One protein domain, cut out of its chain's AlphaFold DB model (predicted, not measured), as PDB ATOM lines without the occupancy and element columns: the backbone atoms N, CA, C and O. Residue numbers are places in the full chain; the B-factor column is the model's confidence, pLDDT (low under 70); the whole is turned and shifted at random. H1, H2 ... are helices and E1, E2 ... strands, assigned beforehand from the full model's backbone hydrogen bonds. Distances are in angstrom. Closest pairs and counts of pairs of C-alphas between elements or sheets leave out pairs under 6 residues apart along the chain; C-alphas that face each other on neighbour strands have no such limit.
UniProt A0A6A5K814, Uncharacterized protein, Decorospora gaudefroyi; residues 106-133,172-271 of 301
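This is residues 106 to 133 and 172 to 271 of the 301 residues of an uncharacterized protein of Decorospora gaudefroyi (UniProt A0A6A5K814). A twisted sheet of four strands has two helices packed over one face: the long H1 runs slantwise over the inner strands E2 and E4, and H3 crosses beside H1 and runs along the edge strand E3. The opposite face bears no named helix, and the short H2 packs on residues 119 to 127 of H1, off the sheet. The printed part has 128 residues, with three named helices and four named strands in the order H1, H2, E1, E2, H3, E3, E4; the sheet runs E1, E2, E4, E3, antiparallel throughout. The class is mixed, helices and strands, and the whole is compact, with a radius of gyration of the C-alphas of 15.3 A and spans of 48 by 32 by 27 A.

H1, residues 106 to 127, begins at C-alpha 106 at (44.911, 62.051, 28.934) and is 31.5 A long. H2 is residues 176 to 185, 14.3 A. E1, residues 187 to 196, is 21.5 A and E2, residues 209 to 216, is 22.7 A. H3, residues 224 to 235, is 16.4 A. E3, residues 241 to 247, is 20.6 A. E4, residues 254 to 261, is 23.3 A and ends at C-alpha 261 at (39.479, 54.513, 33.804).

E1 and E2 form a hairpin, with N 191 and O 213 at 2.8 A. Between E2 and E4, N 212 and O 258 are 2.8 A apart. E3 and E4 form a second hairpin, with N 244 and O 257 at 2.8 A. E2, H3 and E3 make a split strand-helix-strand unit, two strands that run the same way with E4 between them, and its crossover is right-handed. H1 and H3 lie on the same face of the sheet, forming two layers, helices over a sheet. H1 has a height over the sheet of 9.3 A and stands at 35 degrees to E2 on the local plane; its closest C-alphas to E4 are those of Ala 111 and Val 260, 6.1 A. H3, at a height of 8.5 A, stands at 5 degrees to E3 on the local plane; their closest C-alphas are those of Ile 235 and Arg 241, 5.3 A. H1 and H3 touch at a steep tilt of 47 degrees, opposite ways, closest at the C-alphas of Gly 121 and Ala 230, 4.1 A. H2 touches H1 at a steep tilt of 64 degrees, opposite ways, closest at the C-alphas of Val 123 and Pro 176, 6.0 A. H2 and H3 are apart. In H1, H2 and H3 every O i to N i+4 pair is within hydrogen-bond range.

The two C-alphas farthest apart are those of Pro 133 and Val 271, 51.1 A. Residues 134 to 171 are not printed, and C-alphas 133 and 172 are 13.4 A apart across the cut. The link from E1 to E2, 12 residues, is long. The mean pLDDT of the printed part is 83.8, and it is under 70 in residues 128 to 133, 172 to 174 and 266 to 271.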
ATOM      1  N   ASP A 106      44.453  63.429  29.137       83.75
ATOM      2  CA  ASP A 106      44.911  62.051  28.934       83.75
ATOM      3  C   ASP A 106      43.725  61.065  28.895       83.75
ATOM      4  O   ASP A 106      43.769  60.028  28.237       83.75
ATOM      5  N   ARG A 107      42.597  61.433  29.521       88.00
ATOM      6  CA  ARG A 107      41.300  60.749  29.429       88.00
ATOM      7  C   ARG A 107      40.781  60.573  27.989       88.00
ATOM      8  O   ARG A 107      40.356  59.483  27.621       88.00
ATOM      9  N   ILE A 108      40.837  61.615  27.151       89.88
ATOM     10  CA  ILE A 108      40.348  61.610  25.766       89.88
ATOM     11  C   ILE A 108      41.272  60.719  24.940       89.88
ATOM     12  O   ILE A 108      40.790  59.975  24.083       89.88
ATOM     13  N   GLN A 109      42.582  60.759  25.215       90.19
ATOM     14  CA  GLN A 109      43.555  59.822  24.650       90.19
ATOM     15  C   GLN A 109      43.194  58.380  24.979       90.19
ATOM     16  O   GLN A 109      42.895  57.624  24.055       90.19
ATOM     17  N   LYS A 110      43.080  58.041  26.266       90.88
ATOM     18  CA  LYS A 110      42.701  56.696  26.720       90.88
ATOM     19  C   LYS A 110      41.375  56.222  26.096       90.88
ATOM     20  O   LYS A 110      41.279  55.080  25.649       90.88
ATOM     21  N   ALA A 111      40.369  57.098  26.009       92.94
ATOM     22  CA  ALA A 111      39.090  56.796  25.364       92.94
ATOM     23  C   ALA A 111      39.238  56.514  23.863       92.94
ATOM     24  O   ALA A 111      38.736  55.501  23.376       92.94
ATOM     25  N   GLY A 112      39.959  57.375  23.140       93.25
ATOM     26  CA  GLY A 112      40.252  57.180  21.720       93.25
ATOM     27  C   GLY A 112      40.993  55.873  21.466       93.25
ATOM     28  O   GLY A 112      40.557  55.075  20.639       93.25
ATOM     29  N   ASP A 113      42.043  55.599  22.239       92.44
ATOM     30  CA  ASP A 113      42.851  54.386  22.115       92.44
ATOM     31  C   ASP A 113      42.007  53.122  22.311       92.44
ATOM     32  O   ASP A 113      42.159  52.150  21.564       92.44
ATOM     33  N   PHE A 114      41.067  53.144  23.262       94.44
ATOM     34  CA  PHE A 114      40.161  52.022  23.489       94.44
ATOM     35  C   PHE A 114      39.234  51.775  22.293       94.44
ATOM     36  O   PHE A 114      39.099  50.634  21.843       94.44
ATOM     37  N   VAL A 115      38.649  52.831  21.717       95.19
ATOM     38  CA  VAL A 115      37.802  52.703  20.519       95.19
ATOM     39  C   VAL A 115      38.633  52.238  19.323       95.19
ATOM     40  O   VAL A 115      38.214  51.339  18.598       95.19
ATOM     41  N   GLN A 116      39.836  52.775  19.126       94.50
ATOM     42  CA  GLN A 116      40.727  52.331  18.055       94.50
ATOM     43  C   GLN A 116      41.135  50.859  18.216       94.50
ATOM     44  O   GLN A 116      41.353  50.152  17.231       94.50
ATOM     45  N   ASP A 117      41.323  50.380  19.448       93.50
ATOM     46  CA  ASP A 117      41.615  48.971  19.719       93.50
ATOM     47  C   ASP A 117      40.420  48.070  19.435       93.50
ATOM     48  O   ASP A 117      40.604  46.999  18.855       93.50
ATOM     49  N   PHE A 118      39.216  48.533  19.762       94.06
ATOM     50  CA  PHE A 118      37.971  47.874  19.392       94.06
ATOM     51  C   PHE A 118      37.798  47.789  17.866       94.06
ATOM     52  O   PHE A 118      37.505  46.717  17.341       94.06
ATOM     53  N   VAL A 119      38.065  48.872  17.130       93.00
ATOM     54  CA  VAL A 119      38.052  48.879  15.654       93.00
ATOM     55  C   VAL A 119      39.068  47.887  15.087       93.00
ATOM     56  O   VAL A 119      38.741  47.118  14.184       93.00
ATOM     57  N   GLY A 120      40.281  47.846  15.647       90.19
ATOM     58  CA  GLY A 120      41.282  46.845  15.277       90.19
ATOM     59  C   GLY A 120      40.792  45.411  15.515       90.19
ATOM     60  O   GLY A 120      40.960  44.553  14.647       90.19
ATOM     61  N   GLY A 121      40.120  45.170  16.644       89.75
ATOM     62  CA  GLY A 121      39.475  43.894  16.959       89.75
ATOM     63  C   GLY A 121      38.398  43.507  15.942       89.75
ATOM     64  O   GLY A 121      38.381  42.370  15.474       89.75
ATOM     65  N   LEU A 122      37.550  44.452  15.518       89.06
ATOM     66  CA  LEU A 122      36.529  44.205  14.490       89.06
ATOM     67  C   LEU A 122      37.143  43.759  13.162       89.06
ATOM     68  O   LEU A 122      36.636  42.839  12.517       89.06
ATOM     69  N   VAL A 123      38.243  44.392  12.753       88.31
ATOM     70  CA  VAL A 123      38.954  44.015  11.529       88.31
ATOM     71  C   VAL A 123      39.579  42.629  11.652       88.31
ATOM     72  O   VAL A 123      39.448  41.830  10.724       88.31
ATOM     73  N   ALA A 124      40.207  42.323  12.788       85.44
ATOM     74  CA  ALA A 124      40.806  41.014  13.037       85.44
ATOM     75  C   ALA A 124      39.756  39.890  12.994       85.44
ATOM     76  O   ALA A 124      39.968  38.868  12.340       85.44
ATOM     77  N   VAL A 125      38.583  40.109  13.603       83.06
ATOM     78  CA  VAL A 125      37.460  39.163  13.537       83.06
ATOM     79  C   VAL A 125      36.947  39.031  12.101       83.06
ATOM     80  O   VAL A 125      36.771  37.926  11.608       83.06
ATOM     81  N   GLY A 126      36.765  40.130  11.367       75.00
ATOM     82  CA  GLY A 126      36.313  40.056   9.973       75.00
ATOM     83  C   GLY A 126      37.270  39.285   9.047       75.00
ATOM     84  O   GLY A 126      36.831  38.705   8.052       75.00
ATOM     85  N   GLN A 127      38.562  39.238   9.382       73.75
ATOM     86  CA  GLN A 127      39.580  38.492   8.641       73.75
ATOM     87  C   GLN A 127      39.648  37.001   9.003       73.75
ATOM     88  O   GLN A 127      40.106  36.226   8.164       73.75
ATOM     89  N   CYS A 128      39.165  36.566  10.181       62.97
ATOM     90  CA  CYS A 128      39.288  35.161  10.601       62.97
ATOM     91  C   CYS A 128      38.495  34.158   9.752       62.97
ATOM     92  O   CYS A 128      38.626  32.953   9.957       62.97
ATOM     93  N   GLY A 129      37.658  34.608   8.810       55.75
ATOM     94  CA  GLY A 129      36.857  33.718   7.954       55.75
ATOM     95  C   GLY A 129      35.763  32.942   8.704       55.75
ATOM     96  O   GLY A 129      34.971  32.237   8.086       55.75
ATOM     97  N   CYS A 130      35.688  33.123  10.022       54.06
ATOM     98  CA  CYS A 130      34.567  32.880  10.915       54.06
ATOM     99  C   CYS A 130      33.298  33.516  10.290       54.06
ATOM    100  O   CYS A 130      33.097  34.728  10.282       54.06
ATOM    101  N   GLY A 131      32.523  32.686   9.587       44.66
ATOM    102  CA  GLY A 131      31.816  33.087   8.368       44.66
ATOM    103  C   GLY A 131      30.858  34.270   8.494       44.66
ATOM    104  O   GLY A 131      29.781  34.129   9.066       44.66
ATOM    105  N   VAL A 132      31.184  35.385   7.834       42.84
ATOM    106  CA  VAL A 132      30.193  36.346   7.331       42.84
ATOM    107  C   VAL A 132      29.540  35.692   6.106       42.84
ATOM    108  O   VAL A 132      30.228  35.487   5.104       42.84
ATOM    109  N   PRO A 133      28.246  35.334   6.134       40.97
ATOM    110  CA  PRO A 133      27.551  34.883   4.948       40.97
ATOM    111  C   PRO A 133      27.600  36.034   3.949       40.97
ATOM    112  O   PRO A 133      27.261  37.174   4.275       40.97
ATOM    113  N   PRO A 172      40.740  33.607   2.823       52.50
ATOM    114  CA  PRO A 172      40.840  34.798   3.661       52.50
ATOM    115  C   PRO A 172      41.188  35.988   2.761       52.50
ATOM    116  O   PRO A 172      42.335  36.175   2.374       52.50
ATOM    117  N   SER A 173      40.185  36.742   2.315       52.53
ATOM    118  CA  SER A 173      40.391  37.741   1.250       52.53
ATOM    119  C   SER A 173      39.487  38.966   1.339       52.53
ATOM    120  O   SER A 173      39.384  39.732   0.381       52.53
ATOM    121  N   GLN A 174      38.826  39.207   2.475       59.31
ATOM    122  CA  GLN A 174      38.198  40.513   2.657       59.31
ATOM    123  C   GLN A 174      39.282  41.530   3.013       59.31
ATOM    124  O   GLN A 174      39.906  41.454   4.068       59.31
ATOM    125  N   CYS A 175      39.514  42.471   2.094       72.44
ATOM    126  CA  CYS A 175      40.406  43.598   2.322       72.44
ATOM    127  C   CYS A 175      39.966  44.339   3.605       72.44
ATOM    128  O   CYS A 175      38.793  44.721   3.681       72.44
ATOM    129  N   PRO A 176      40.855  44.561   4.597       76.00
ATOM    130  CA  PRO A 176      40.518  45.254   5.845       76.00
ATOM    131  C   PRO A 176      39.760  46.572   5.631       76.00
ATOM    132  O   PRO A 176      38.794  46.844   6.339       76.00
ATOM    133  N   ALA A 177      40.113  47.336   4.593       76.31
ATOM    134  CA  ALA A 177      39.429  48.579   4.239       76.31
ATOM    135  C   ALA A 177      37.935  48.378   3.909       76.31
ATOM    136  O   ALA A 177      37.097  49.191   4.306       76.31
ATOM    137  N   LYS A 178      37.574  47.278   3.231       79.19
ATOM    138  CA  LYS A 178      36.174  46.956   2.899       79.19
ATOM    139  C   LYS A 178      35.370  46.604   4.153       79.19
ATOM    140  O   LYS A 178      34.225  47.028   4.283       79.19
ATOM    141  N   LEU A 179      35.978  45.880   5.094       81.19
ATOM    142  CA  LEU A 179      35.351  45.532   6.374       81.19
ATOM    143  C   LEU A 179      35.089  46.772   7.231       81.19
ATOM    144  O   LEU A 179      33.979  46.946   7.727       81.19
ATOM    145  N   ILE A 180      36.080  47.654   7.359       84.88
ATOM    146  CA  ILE A 180      35.939  48.913   8.102       84.88
ATOM    147  C   ILE A 180      34.837  49.763   7.497       84.88
ATOM    148  O   ILE A 180      33.964  50.219   8.221       84.88
ATOM    149  N   THR A 181      34.850  49.937   6.174       83.94
ATOM    150  CA  THR A 181      33.829  50.727   5.472       83.94
ATOM    151  C   THR A 181      32.436  50.210   5.810       83.94
ATOM    152  O   THR A 181      31.573  50.979   6.219       83.94
ATOM    153  N   LYS A 182      32.252  48.884   5.768       83.50
ATOM    154  CA  LYS A 182      30.998  48.242   6.153       83.50
ATOM    155  C   LYS A 182      30.603  48.573   7.595       83.50
ATOM    156  O   LYS A 182      29.490  49.035   7.818       83.50
ATOM    157  N   TYR A 183      31.499  48.361   8.561       86.69
ATOM    158  CA  TYR A 183      31.219  48.604   9.981       86.69
ATOM    159  C   TYR A 183      30.996  50.082  10.322       86.69
ATOM    160  O   TYR A 183      30.170  50.381  11.177       86.69
ATOM    161  N   MET A 184      31.692  50.997   9.653       89.69
ATOM    162  CA  MET A 184      31.562  52.436   9.890       89.69
ATOM    163  C   MET A 184      30.304  53.019   9.245       89.69
ATOM    164  O   MET A 184      29.701  53.920   9.810       89.69
ATOM    165  N   HIS A 185      29.844  52.476   8.114       84.94
ATOM    166  CA  HIS A 185      28.578  52.901   7.495       84.94
ATOM    167  C   HIS A 185      27.350  52.513   8.317       84.94
ATOM    168  O   HIS A 185      26.354  53.231   8.325       84.94
ATOM    169  N   ILE A 186      27.416  51.381   9.017       88.12
ATOM    170  CA  ILE A 186      26.337  50.914   9.901       88.12
ATOM    171  C   ILE A 186      26.476  51.434  11.333       88.12
ATOM    172  O   ILE A 186      25.566  51.225  12.134       88.12
ATOM    173  N   LEU A 187      27.575  52.118  11.659       90.19
ATOM    174  CA  LEU A 187      27.736  52.842  12.912       90.19
ATOM    175  C   LEU A 187      26.898  54.124  12.855       90.19
ATOM    176  O   LEU A 187      27.255  55.112  12.217       90.19
ATOM    177  N   TYR A 188      25.761  54.083  13.531       85.50
ATOM    178  CA  TYR A 188      24.773  55.151  13.548       85.50
ATOM    179  C   TYR A 188      25.213  56.330  14.411       85.50
ATOM    180  O   TYR A 188      25.072  57.481  14.012       85.50
ATOM    181  N   CYS A 189      25.745  56.043  15.599       89.12
ATOM    182  CA  CYS A 189      26.026  57.063  16.599       89.12
ATOM    183  C   CYS A 189      27.255  56.694  17.431       89.12
ATOM    184  O   CYS A 189      27.474  55.523  17.752       89.12
ATOM    185  N   ILE A 190      28.032  57.716  17.798       93.62
ATOM    186  CA  ILE A 190      29.046  57.632  18.845       93.62
ATOM    187  C   ILE A 190      28.726  58.678  19.910       93.62
ATOM    188  O   ILE A 190      28.705  59.877  19.631       93.62
ATOM    189  N   GLY A 191      28.520  58.217  21.139       92.38
ATOM    190  CA  GLY A 191      28.399  59.054  22.326       92.38
ATOM    191  C   GLY A 191      29.691  59.048  23.135       92.38
ATOM    192  O   GLY A 191      30.328  58.008  23.276       92.38
ATOM    193  N   TYR A 192      30.054  60.201  23.693       93.19
ATOM    194  CA  TYR A 192      31.129  60.333  24.674       93.19
ATOM    195  C   TYR A 192      30.594  61.080  25.895       93.19
ATOM    196  O   TYR A 192      30.162  62.227  25.775       93.19
ATOM    197  N   THR A 193      30.637  60.433  27.056       92.00
ATOM    198  CA  THR A 193      30.153  60.982  28.324       92.00
ATOM    199  C   THR A 193      31.307  60.999  29.324       92.00
ATOM    200  O   THR A 193      31.704  59.932  29.802       92.00
ATOM    201  N   PRO A 194      31.864  62.177  29.654       90.12
ATOM    202  CA  PRO A 194      32.902  62.277  30.668       90.12
ATOM    203  C   PRO A 194      32.329  62.041  32.070       90.12
ATOM    204  O   PRO A 194      31.195  62.440  32.342       90.12
ATOM    205  N   ASN A 195      33.124  61.458  32.973       89.94
ATOM    206  CA  ASN A 195      32.741  61.173  34.364       89.94
ATOM    207  C   ASN A 195      31.410  60.405  34.452       89.94
ATOM    208  O   ASN A 195      30.511  60.758  35.221       89.94
ATOM    209  N   ALA A 196      31.256  59.398  33.600       92.06
ATOM    210  CA  ALA A 196      30.041  58.615  33.521       92.06
ATOM    211  C   ALA A 196      29.824  57.792  34.795       92.06
ATOM    212  O   ALA A 196      30.764  57.386  35.481       92.06
ATOM    213  N   VAL A 197      28.555  57.503  35.084       91.94
ATOM    214  CA  VAL A 197      28.194  56.626  36.198       91.94
ATOM    215  C   VAL A 197      28.767  55.236  35.938       91.94
ATOM    216  O   VAL A 197      28.551  54.641  34.876       91.94
ATOM    217  N   LEU A 198      29.502  54.731  36.924       90.81
ATOM    218  CA  LEU A 198      30.070  53.396  36.875       90.81
ATOM    219  C   LEU A 198      28.962  52.342  36.989       90.81
ATOM    220  O   LEU A 198      28.064  52.472  37.828       90.81
ATOM    221  N   PRO A 199      28.996  51.293  36.155       90.31
ATOM    222  CA  PRO A 199      28.040  50.209  36.265       90.31
ATOM    223  C   PRO A 199      28.299  49.374  37.535       90.31
ATOM    224  O   PRO A 199      29.438  49.283  37.975       90.31
ATOM    225  N   PRO A 200      27.297  48.662  38.088       90.50
ATOM    226  CA  PRO A 200      27.467  47.864  39.313       90.50
ATOM    227  C   PRO A 200      28.524  46.751  39.234       90.50
ATOM    228  O   PRO A 200      28.966  46.243  40.257       90.50
ATOM    229  N   TRP A 201      28.888  46.339  38.020       88.75
ATOM    230  CA  TRP A 201      29.899  45.320  37.738       88.75
ATOM    231  C   TRP A 201      31.286  45.918  37.449       88.75
ATOM    232  O   TRP A 201      32.190  45.183  37.055       88.75
ATOM    233  N   SER A 202      31.462  47.236  37.596       89.19
ATOM    234  CA  SER A 202      32.751  47.886  37.382       89.19
ATOM    235  C   SER A 202      33.809  47.375  38.354       89.19
ATOM    236  O   SER A 202      33.499  46.984  39.481       89.19
ATOM    237  N   ASN A 203      35.076  47.449  37.950       86.25
ATOM    238  CA  ASN A 203      36.184  47.162  38.849       86.25
ATOM    239  C   ASN A 203      36.155  48.141  40.046       86.25
ATOM    240  O   ASN A 203      36.189  49.352  39.814       86.25
ATOM    241  N   PRO A 204      36.121  47.655  41.305       87.25
ATOM    242  CA  PRO A 204      36.109  48.507  42.495       87.25
ATOM    243  C   PRO A 204      37.302  49.462  42.615       87.25
ATOM    244  O   PRO A 204      37.219  50.434  43.360       87.25
ATOM    245  N   SER A 205      38.413  49.192  41.919       87.25
ATOM    246  CA  SER A 205      39.579  50.081  41.911       87.25
ATOM    247  C   SER A 205      39.365  51.361  41.098       87.25
ATOM    248  O   SER A 205      40.101  52.325  41.287       87.25
ATOM    249  N   ILE A 206      38.386  51.381  40.189       88.31
ATOM    250  CA  ILE A 206      38.131  52.512  39.297       88.31
ATOM    251  C   ILE A 206      37.194  53.483  40.008       88.31
ATOM    252  O   ILE A 206      36.031  53.172  40.253       88.31
ATOM    253  N   ALA A 207      37.698  54.673  40.327       88.00
ATOM    254  CA  ALA A 207      36.915  55.713  40.994       88.00
ATOM    255  C   ALA A 207      36.148  56.602  40.004       88.00
ATOM    256  O   ALA A 207      35.036  57.044  40.290       88.00
ATOM    257  N   VAL A 208      36.743  56.876  38.840       90.44
ATOM    258  CA  VAL A 208      36.195  57.765  37.810       90.44
ATOM    259  C   VAL A 208      36.434  57.132  36.450       90.44
ATOM    260  O   VAL A 208      37.548  56.712  36.156       90.44
ATOM    261  N   ALA A 209      35.402  57.086  35.610       92.19
ATOM    262  CA  ALA A 209      35.530  56.596  34.247       92.19
ATOM    263  C   ALA A 209      34.787  57.475  33.248       92.19
ATOM    264  O   ALA A 209      33.758  58.076  33.560       92.19
ATOM    265  N   ASP A 210      35.282  57.472  32.019       93.75
ATOM    266  CA  ASP A 210      34.574  58.016  30.869       93.75
ATOM    267  C   ASP A 210      33.859  56.902  30.129       93.75
ATOM    268  O   ASP A 210      34.372  55.787  30.029       93.75
ATOM    269  N   GLN A 211      32.678  57.207  29.600       95.31
ATOM    270  CA  GLN A 211      31.898  56.262  28.817       95.31
ATOM    271  C   GLN A 211      31.920  56.636  27.337       95.31
ATOM    272  O   GLN A 211      31.630  57.774  26.966       95.31
ATOM    273  N   VAL A 212      32.184  55.645  26.490       96.56
ATOM    274  CA  VAL A 212      31.957  55.718  25.046       96.56
ATOM    275  C   VAL A 212      30.842  54.751  24.671       96.56
ATOM    276  O   VAL A 212      30.849  53.590  25.076       96.56
ATOM    277  N   VAL A 213      29.881  55.224  23.886       96.25
ATOM    278  CA  VAL A 213      28.769  54.416  23.376       96.25
ATOM    279  C   VAL A 213      28.870  54.364  21.862       96.25
ATOM    280  O   VAL A 213      28.879  55.410  21.225       96.25
ATOM    281  N   LEU A 214      28.930  53.167  21.286       95.62
ATOM    282  CA  LEU A 214      28.885  52.950  19.840       95.62
ATOM    283  C   LEU A 214      27.566  52.260  19.495       95.62
ATOM    284  O   LEU A 214      27.316  51.146  19.957       95.62
ATOM    285  N   GLU A 215      26.720  52.895  18.692       94.19
ATOM    286  CA  GLU A 215      25.434  52.328  18.281       94.19
ATOM    287  C   GLU A 215      25.465  51.905  16.818       94.19
ATOM    288  O   GLU A 215      25.701  52.717  15.928       94.19
ATOM    289  N   PHE A 216      25.173  50.635  16.562       92.00
ATOM    290  CA  PHE A 216      25.107  50.069  15.224       92.00
ATOM    291  C   PHE A 216      23.658  49.846  14.808       92.00
ATOM    292  O   PHE A 216      22.875  49.238  15.551       92.00
ATOM    293  N   LEU A 217      23.327  50.271  13.587       88.00
ATOM    294  CA  LEU A 217      22.037  49.979  12.981       88.00
ATOM    295  C   LEU A 217      21.766  48.464  12.944       88.00
ATOM    296  O   LEU A 217      22.704  47.657  12.846       88.00
ATOM    297  N   PRO A 218      20.485  48.052  12.972       84.75
ATOM    298  CA  PRO A 218      20.107  46.655  12.830       84.75
ATOM    299  C   PRO A 218      20.521  46.136  11.449       84.75
ATOM    300  O   PRO A 218      19.836  46.330  10.452       84.75
ATOM    301  N   HIS A 219      21.673  45.472  11.386       84.44
ATOM    302  CA  HIS A 219      22.182  44.877  10.157       84.44
ATOM    303  C   HIS A 219      22.747  43.484  10.439       84.44
ATOM    304  O   HIS A 219      23.469  43.273  11.418       84.44
ATOM    305  N   GLU A 220      22.457  42.533   9.547       79.12
ATOM    306  CA  GLU A 220      22.954  41.147   9.602       79.12
ATOM    307  C   GLU A 220      24.487  41.030   9.573       79.12
ATOM    308  O   GLU A 220      25.059  40.056  10.059       79.12
ATOM    309  N   ALA A 221      25.168  42.040   9.026       73.56
ATOM    310  CA  ALA A 221      26.618  42.115   8.963       73.56
ATOM    311  C   ALA A 221      27.261  42.370  10.331       73.56
ATOM    312  O   ALA A 221      28.409  41.982  10.555       73.56
ATOM    313  N   VAL A 222      26.526  43.019  11.239       79.88
ATOM    314  CA  VAL A 222      26.960  43.236  12.618       79.88
ATOM    315  C   VAL A 222      26.441  42.087  13.447       79.88
ATOM    316  O   VAL A 222      25.312  42.109  13.933       79.88
ATOM    317  N   ARG A 223      27.259  41.060  13.604       83.12
ATOM    318  CA  ARG A 223      26.957  39.956  14.507       83.12
ATOM    319  C   ARG A 223      27.323  40.333  15.929       83.12
ATOM    320  O   ARG A 223      28.355  40.967  16.143       83.12
ATOM    321  N   LEU A 224      26.473  39.962  16.885       85.62
ATOM    322  CA  LEU A 224      26.706  40.280  18.293       85.62
ATOM    323  C   LEU A 224      28.025  39.655  18.759       85.62
ATOM    324  O   LEU A 224      28.819  40.306  19.423       85.62
ATOM    325  N   GLU A 225      28.293  38.438  18.302       86.31
ATOM    326  CA  GLU A 225      29.491  37.658  18.590       86.31
ATOM    327  C   GLU A 225      30.757  38.369  18.095       86.31
ATOM    328  O   GLU A 225      31.777  38.374  18.775       86.31
ATOM    329  N   HIS A 226      30.689  39.037  16.936       87.81
ATOM    330  CA  HIS A 226      31.830  39.784  16.405       87.81
ATOM    331  C   HIS A 226      32.120  41.028  17.247       87.81
ATOM    332  O   HIS A 226      33.281  41.340  17.499       87.81
ATOM    333  N   LEU A 227      31.067  41.722  17.697       91.00
ATOM    334  CA  LEU A 227      31.207  42.863  18.600       91.00
ATOM    335  C   LEU A 227      31.792  42.426  19.949       91.00
ATOM    336  O   LEU A 227      32.663  43.110  20.477       91.00
ATOM    337  N   VAL A 228      31.341  41.287  20.487       90.12
ATOM    338  CA  VAL A 228      31.837  40.733  21.754       90.12
ATOM    339  C   VAL A 228      33.312  40.358  21.640       90.12
ATOM    340  O   VAL A 228      34.105  40.823  22.449       90.12
ATOM    341  N   HIS A 229      33.720  39.626  20.602       88.88
ATOM    342  CA  HIS A 229      35.131  39.273  20.422       88.88
ATOM    343  C   HIS A 229      36.034  40.488  20.186       88.88
ATOM    344  O   HIS A 229      37.139  40.560  20.727       88.88
ATOM    345  N   ALA A 230      35.570  41.472  19.409       90.06
ATOM    346  CA  ALA A 230      36.306  42.720  19.231       90.06
ATOM    347  C   ALA A 230      36.467  43.479  20.557       90.06
ATOM    348  O   ALA A 230      37.532  44.034  20.827       90.06
ATOM    349  N   LEU A 231      35.430  43.465  21.398       92.06
ATOM    350  CA  LEU A 231      35.452  44.071  22.721       92.06
ATOM    351  C   LEU A 231      36.404  43.339  23.679       92.06
ATOM    352  O   LEU A 231      37.226  43.989  24.318       92.06
ATOM    353  N   GLU A 232      36.344  42.009  23.743       89.19
ATOM    354  CA  GLU A 232      37.257  41.180  24.543       89.19
ATOM    355  C   GLU A 232      38.719  41.456  24.174       89.19
ATOM    356  O   GLU A 232      39.557  41.695  25.045       89.19
ATOM    357  N   SER A 233      39.011  41.523  22.870       88.06
ATOM    358  CA  SER A 233      40.345  41.850  22.368       88.06
ATOM    359  C   SER A 233      40.801  43.265  22.734       88.06
ATOM    360  O   SER A 233      42.008  43.503  22.815       88.06
ATOM    361  N   ALA A 234      39.881  44.215  22.903       89.12
ATOM    362  CA  ALA A 234      40.200  45.597  23.247       89.12
ATOM    363  C   ALA A 234      40.383  45.802  24.760       89.12
ATOM    364  O   ALA A 234      41.242  46.588  25.168       89.12
ATOM    365  N   ILE A 235      39.600  45.085  25.577       89.31
ATOM    366  CA  ILE A 235      39.696  45.086  27.044       89.31
ATOM    367  C   ILE A 235      40.992  44.409  27.493       89.31
ATOM    368  O   ILE A 235      41.730  44.981  28.287       89.31
ATOM    369  N   GLY A 236      41.324  43.236  26.939       76.00
ATOM    370  CA  GLY A 236      42.485  42.439  27.359       76.00
ATOM    371  C   GLY A 236      43.862  43.079  27.124       76.00
ATOM    372  O   GLY A 236      44.875  42.469  27.449       76.00
ATOM    373  N   LYS A 237      43.923  44.285  26.548       72.56
ATOM    374  CA  LYS A 237      45.171  45.013  26.278       72.56
ATOM    375  C   LYS A 237      45.679  45.834  27.459       72.56
ATOM    376  O   LYS A 237      46.883  46.052  27.545       72.56
ATOM    377  N   GLN A 238      44.790  46.349  28.306       72.31
ATOM    378  CA  GLN A 238      45.154  47.261  29.391       72.31
ATOM    379  C   GLN A 238      44.212  47.085  30.580       72.31
ATOM    380  O   GLN A 238      42.993  47.014  30.412       72.31
ATOM    381  N   GLU A 239      44.782  47.076  31.782       73.62
ATOM    382  CA  GLU A 239      44.015  47.197  33.020       73.62
ATOM    383  C   GLU A 239      43.267  48.548  33.033       73.62
ATOM    384  O   GLU A 239      43.750  49.541  32.492       73.62
ATOM    385  N   GLY A 240      42.046  48.582  33.580       80.88
ATOM    386  CA  GLY A 240      41.227  49.807  33.643       80.88
ATOM    387  C   GLY A 240      40.247  50.021  32.479       80.88
ATOM    388  O   GLY A 240      39.491  50.993  32.475       80.88
ATOM    389  N   ARG A 241      40.205  49.113  31.497       89.00
ATOM    390  CA  ARG A 241      39.194  49.120  30.428       89.00
ATOM    391  C   ARG A 241      38.069  48.147  30.735       89.00
ATOM    392  O   ARG A 241      38.295  47.022  31.168       89.00
ATOM    393  N   MET A 242      36.844  48.575  30.483       93.56
ATOM    394  CA  MET A 242      35.637  47.807  30.764       93.56
ATOM    395  C   MET A 242      34.647  47.980  29.625       93.56
ATOM    396  O   MET A 242      34.602  49.026  28.983       93.56
ATOM    397  N   GLY A 243      33.800  46.990  29.378       93.75
ATOM    398  CA  GLY A 243      32.752  47.178  28.393       93.75
ATOM    399  C   GLY A 243      31.729  46.069  28.353       93.75
ATOM    400  O   GLY A 243      31.902  45.004  28.940       93.75
ATOM    401  N   ARG A 244      30.646  46.347  27.634       94.12
ATOM    402  CA  ARG A 244      29.528  45.437  27.428       94.12
ATOM    403  C   ARG A 244      28.937  45.651  26.044       94.12
ATOM    404  O   ARG A 244      28.865  46.778  25.565       94.12
ATOM    405  N   VAL A 245      28.457  44.576  25.430       94.44
ATOM    406  CA  VAL A 245      27.626  44.667  24.229       94.44
ATOM    407  C   VAL A 245      26.179  44.385  24.609       94.44
ATOM    408  O   VAL A 245      25.883  43.394  25.276       94.44
ATOM    409  N   GLU A 246      25.277  45.258  24.185       93.50
ATOM    410  CA  GLU A 246      23.841  45.142  24.399       93.50
ATOM    411  C   GLU A 246      23.111  45.116  23.058       93.50
ATOM    412  O   GLU A 246      23.545  45.704  22.065       93.50
ATOM    413  N   ARG A 247      21.978  44.418  23.020       93.00
ATOM    414  CA  ARG A 247      21.050  44.451  21.892       93.00
ATOM    415  C   ARG A 247      19.721  44.957  22.409       93.00
ATOM    416  O   ARG A 247      19.129  44.331  23.284       93.00
ATOM    417  N   ASP A 248      19.264  46.064  21.850       89.88
ATOM    418  CA  ASP A 248      17.945  46.594  22.147       89.88
ATOM    419  C   ASP A 248      16.888  45.660  21.517       89.88
ATOM    420  O   ASP A 248      16.923  45.405  20.305       89.88
ATOM    421  N   PRO A 249      15.984  45.073  22.326       86.69
ATOM    422  CA  PRO A 249      15.008  44.106  21.841       86.69
ATOM    423  C   PRO A 249      13.924  44.743  20.965       86.69
ATOM    424  O   PRO A 249      13.320  44.033  20.165       86.69
ATOM    425  N   ALA A 250      13.671  46.051  21.093       87.88
ATOM    426  CA  ALA A 250      12.565  46.715  20.408       87.88
ATOM    427  C   ALA A 250      12.903  47.075  18.955       87.88
ATOM    428  O   ALA A 250      12.080  46.900  18.061       87.88
ATOM    429  N   ASN A 251      14.116  47.569  18.712       86.88
ATOM    430  CA  ASN A 251      14.556  48.053  17.398       86.88
ATOM    431  C   ASN A 251      15.681  47.196  16.787       86.88
ATOM    432  O   ASN A 251      16.014  47.375  15.621       86.88
ATOM    433  N   GLY A 252      16.275  46.263  17.541       87.75
ATOM    434  CA  GLY A 252      17.385  45.427  17.080       87.75
ATOM    435  C   GLY A 252      18.735  46.147  16.976       87.75
ATOM    436  O   GLY A 252      19.688  45.546  16.465       87.75
ATOM    437  N   VAL A 253      18.830  47.394  17.450       91.38
ATOM    438  CA  VAL A 253      20.070  48.179  17.510       91.38
ATOM    439  C   VAL A 253      21.050  47.476  18.438       91.38
ATOM    440  O   VAL A 253      20.686  46.992  19.513       91.38
ATOM    441  N   LYS A 254      22.311  47.397  18.013       94.12
ATOM    442  CA  LYS A 254      23.385  46.821  18.829       94.12
ATOM    443  C   LYS A 254      24.218  47.959  19.390       94.12
ATOM    444  O   LYS A 254      24.707  48.784  18.627       94.12
ATOM    445  N   ARG A 255      24.370  48.007  20.709       95.12
ATOM    446  CA  ARG A 255      25.141  49.031  21.415       95.12
ATOM    447  C   ARG A 255      26.391  48.408  22.012       95.12
ATOM    448  O   ARG A 255      26.311  47.374  22.668       95.12
ATOM    449  N   VAL A 256      27.535  49.039  21.802       96.25
ATOM    450  CA  VAL A 256      28.782  48.713  22.493       96.25
ATOM    451  C   VAL A 256      29.041  49.825  23.493       96.25
ATOM    452  O   VAL A 256      29.193  50.985  23.119       96.25
ATOM    453  N   LEU A 257      29.043  49.462  24.767       96.31
ATOM    454  CA  LEU A 257      29.274  50.352  25.890       96.31
ATOM    455  C   LEU A 257      30.699  50.125  26.381       96.31
ATOM    456  O   LEU A 257      31.067  49.000  26.714       96.31
ATOM    457  N   LEU A 258      31.491  51.184  26.414       96.19
ATOM    458  CA  LEU A 258      32.897  51.170  26.784       96.19
ATOM    459  C   LEU A 258      33.084  52.117  27.965       96.19
ATOM    460  O   LEU A 258      32.625  53.252  27.899       96.19
ATOM    461  N   TRP A 259      33.764  51.675  29.015       95.12
ATOM    462  CA  TRP A 259      34.194  52.515  30.128       95.12
ATOM    463  C   TRP A 259      35.712  52.485  30.224       95.12
ATOM    464  O   TRP A 259      36.330  51.420  30.141       95.12
ATOM    465  N   VAL A 260      36.298  53.661  30.406       93.25
ATOM    466  CA  VAL A 260      37.744  53.858  30.492       93.25
ATOM    467  C   VAL A 260      38.070  54.535  31.800       93.25
ATOM    468  O   VAL A 260      37.535  55.608  32.071       93.25
ATOM    469  N   ASP A 261      38.953  53.919  32.582       91.88
ATOM    470  CA  ASP A 261      39.479  54.513  33.804       91.88
ATOM    471  C   ASP A 261      40.149  55.865  33.514       91.88
ATOM    472  O   ASP A 261      41.137  55.968  32.774       91.88
ATOM    473  N   ALA A 262      39.571  56.905  34.101       87.12
ATOM    474  CA  ALA A 262      40.030  58.280  34.021       87.12
ATOM    475  C   ALA A 262      40.591  58.770  35.366       87.12
ATOM    476  O   ALA A 262      40.974  59.934  35.453       87.12
ATOM    477  N   GLY A 263      40.660  57.920  36.402       81.06
ATOM    478  CA  GLY A 263      41.032  58.297  37.769       81.06
ATOM    479  C   GLY A 263      42.409  58.953  37.864       81.06
ATOM    480  O   GLY A 263      42.558  59.977  38.523       81.06
ATOM    481  N   GLU A 264      43.391  58.432  37.131       77.06
ATOM    482  CA  GLU A 264      44.747  59.003  37.061       77.06
ATOM    483  C   GLU A 264      44.818  60.333  36.295       77.06
ATOM    484  O   GLU A 264      45.788  61.072  36.428       77.06
ATOM    485  N   CYS A 265      43.802  60.643  35.488       70.12
ATOM    486  CA  CYS A 265      43.744  61.853  34.670       70.12
ATOM    487  C   CYS A 265      43.063  63.022  35.415       70.12
ATOM    488  O   CYS A 265      43.141  64.170  34.970       70.12
ATOM    489  N   VAL A 266      42.388  62.752  36.545       59.62
ATOM    490  CA  VAL A 266      41.683  63.753  37.361       59.62
ATOM    491  C   VAL A 266      42.702  64.611  38.119       59.62
ATOM    492  O   VAL A 266      43.082  64.320  39.248       59.62
ATOM    493  N   GLY A 267      43.166  65.680  37.477       54.06
ATOM    494  CA  GLY A 267      44.125  66.632  38.052       54.06
ATOM    495  C   GLY A 267      44.929  67.406  37.011       54.06
ATOM    496  O   GLY A 267      45.450  68.473  37.323       54.06
ATOM    497  N   ASN A 268      44.976  66.901  35.774       52.00
ATOM    498  CA  ASN A 268      45.730  67.497  34.667       52.00
ATOM    499  C   ASN A 268      44.838  68.232  33.649       52.00
ATOM    500  O   ASN A 268      45.321  68.678  32.610       52.00
ATOM    501  N   ASP A 269      43.537  68.363  33.940       52.03
ATOM    502  CA  ASP A 269      42.590  69.154  33.151       52.03
ATOM    503  C   ASP A 269      42.914  70.644  33.356       52.03
ATOM    504  O   ASP A 269      42.273  71.351  34.138       52.03
ATOM    505  N   GLY A 270      43.976  71.107  32.690       46.47
ATOM    506  CA  GLY A 270      44.337  72.512  32.605       46.47
ATOM    507  C   GLY A 270      43.123  73.323  32.168       46.47
ATOM    508  O   GLY A 270      42.377  72.922  31.274       46.47
ATOM    509  N   VAL A 271      42.904  74.452  32.842       43.62
ATOM    510  CA  VAL A 271      41.873  75.435  32.499       43.62
ATOM    511  C   VAL A 271      42.075  75.810  31.032       43.62
ATOM    512  O   VAL A 271      43.007  76.538  30.709       43.62
TER     513      VAL A 271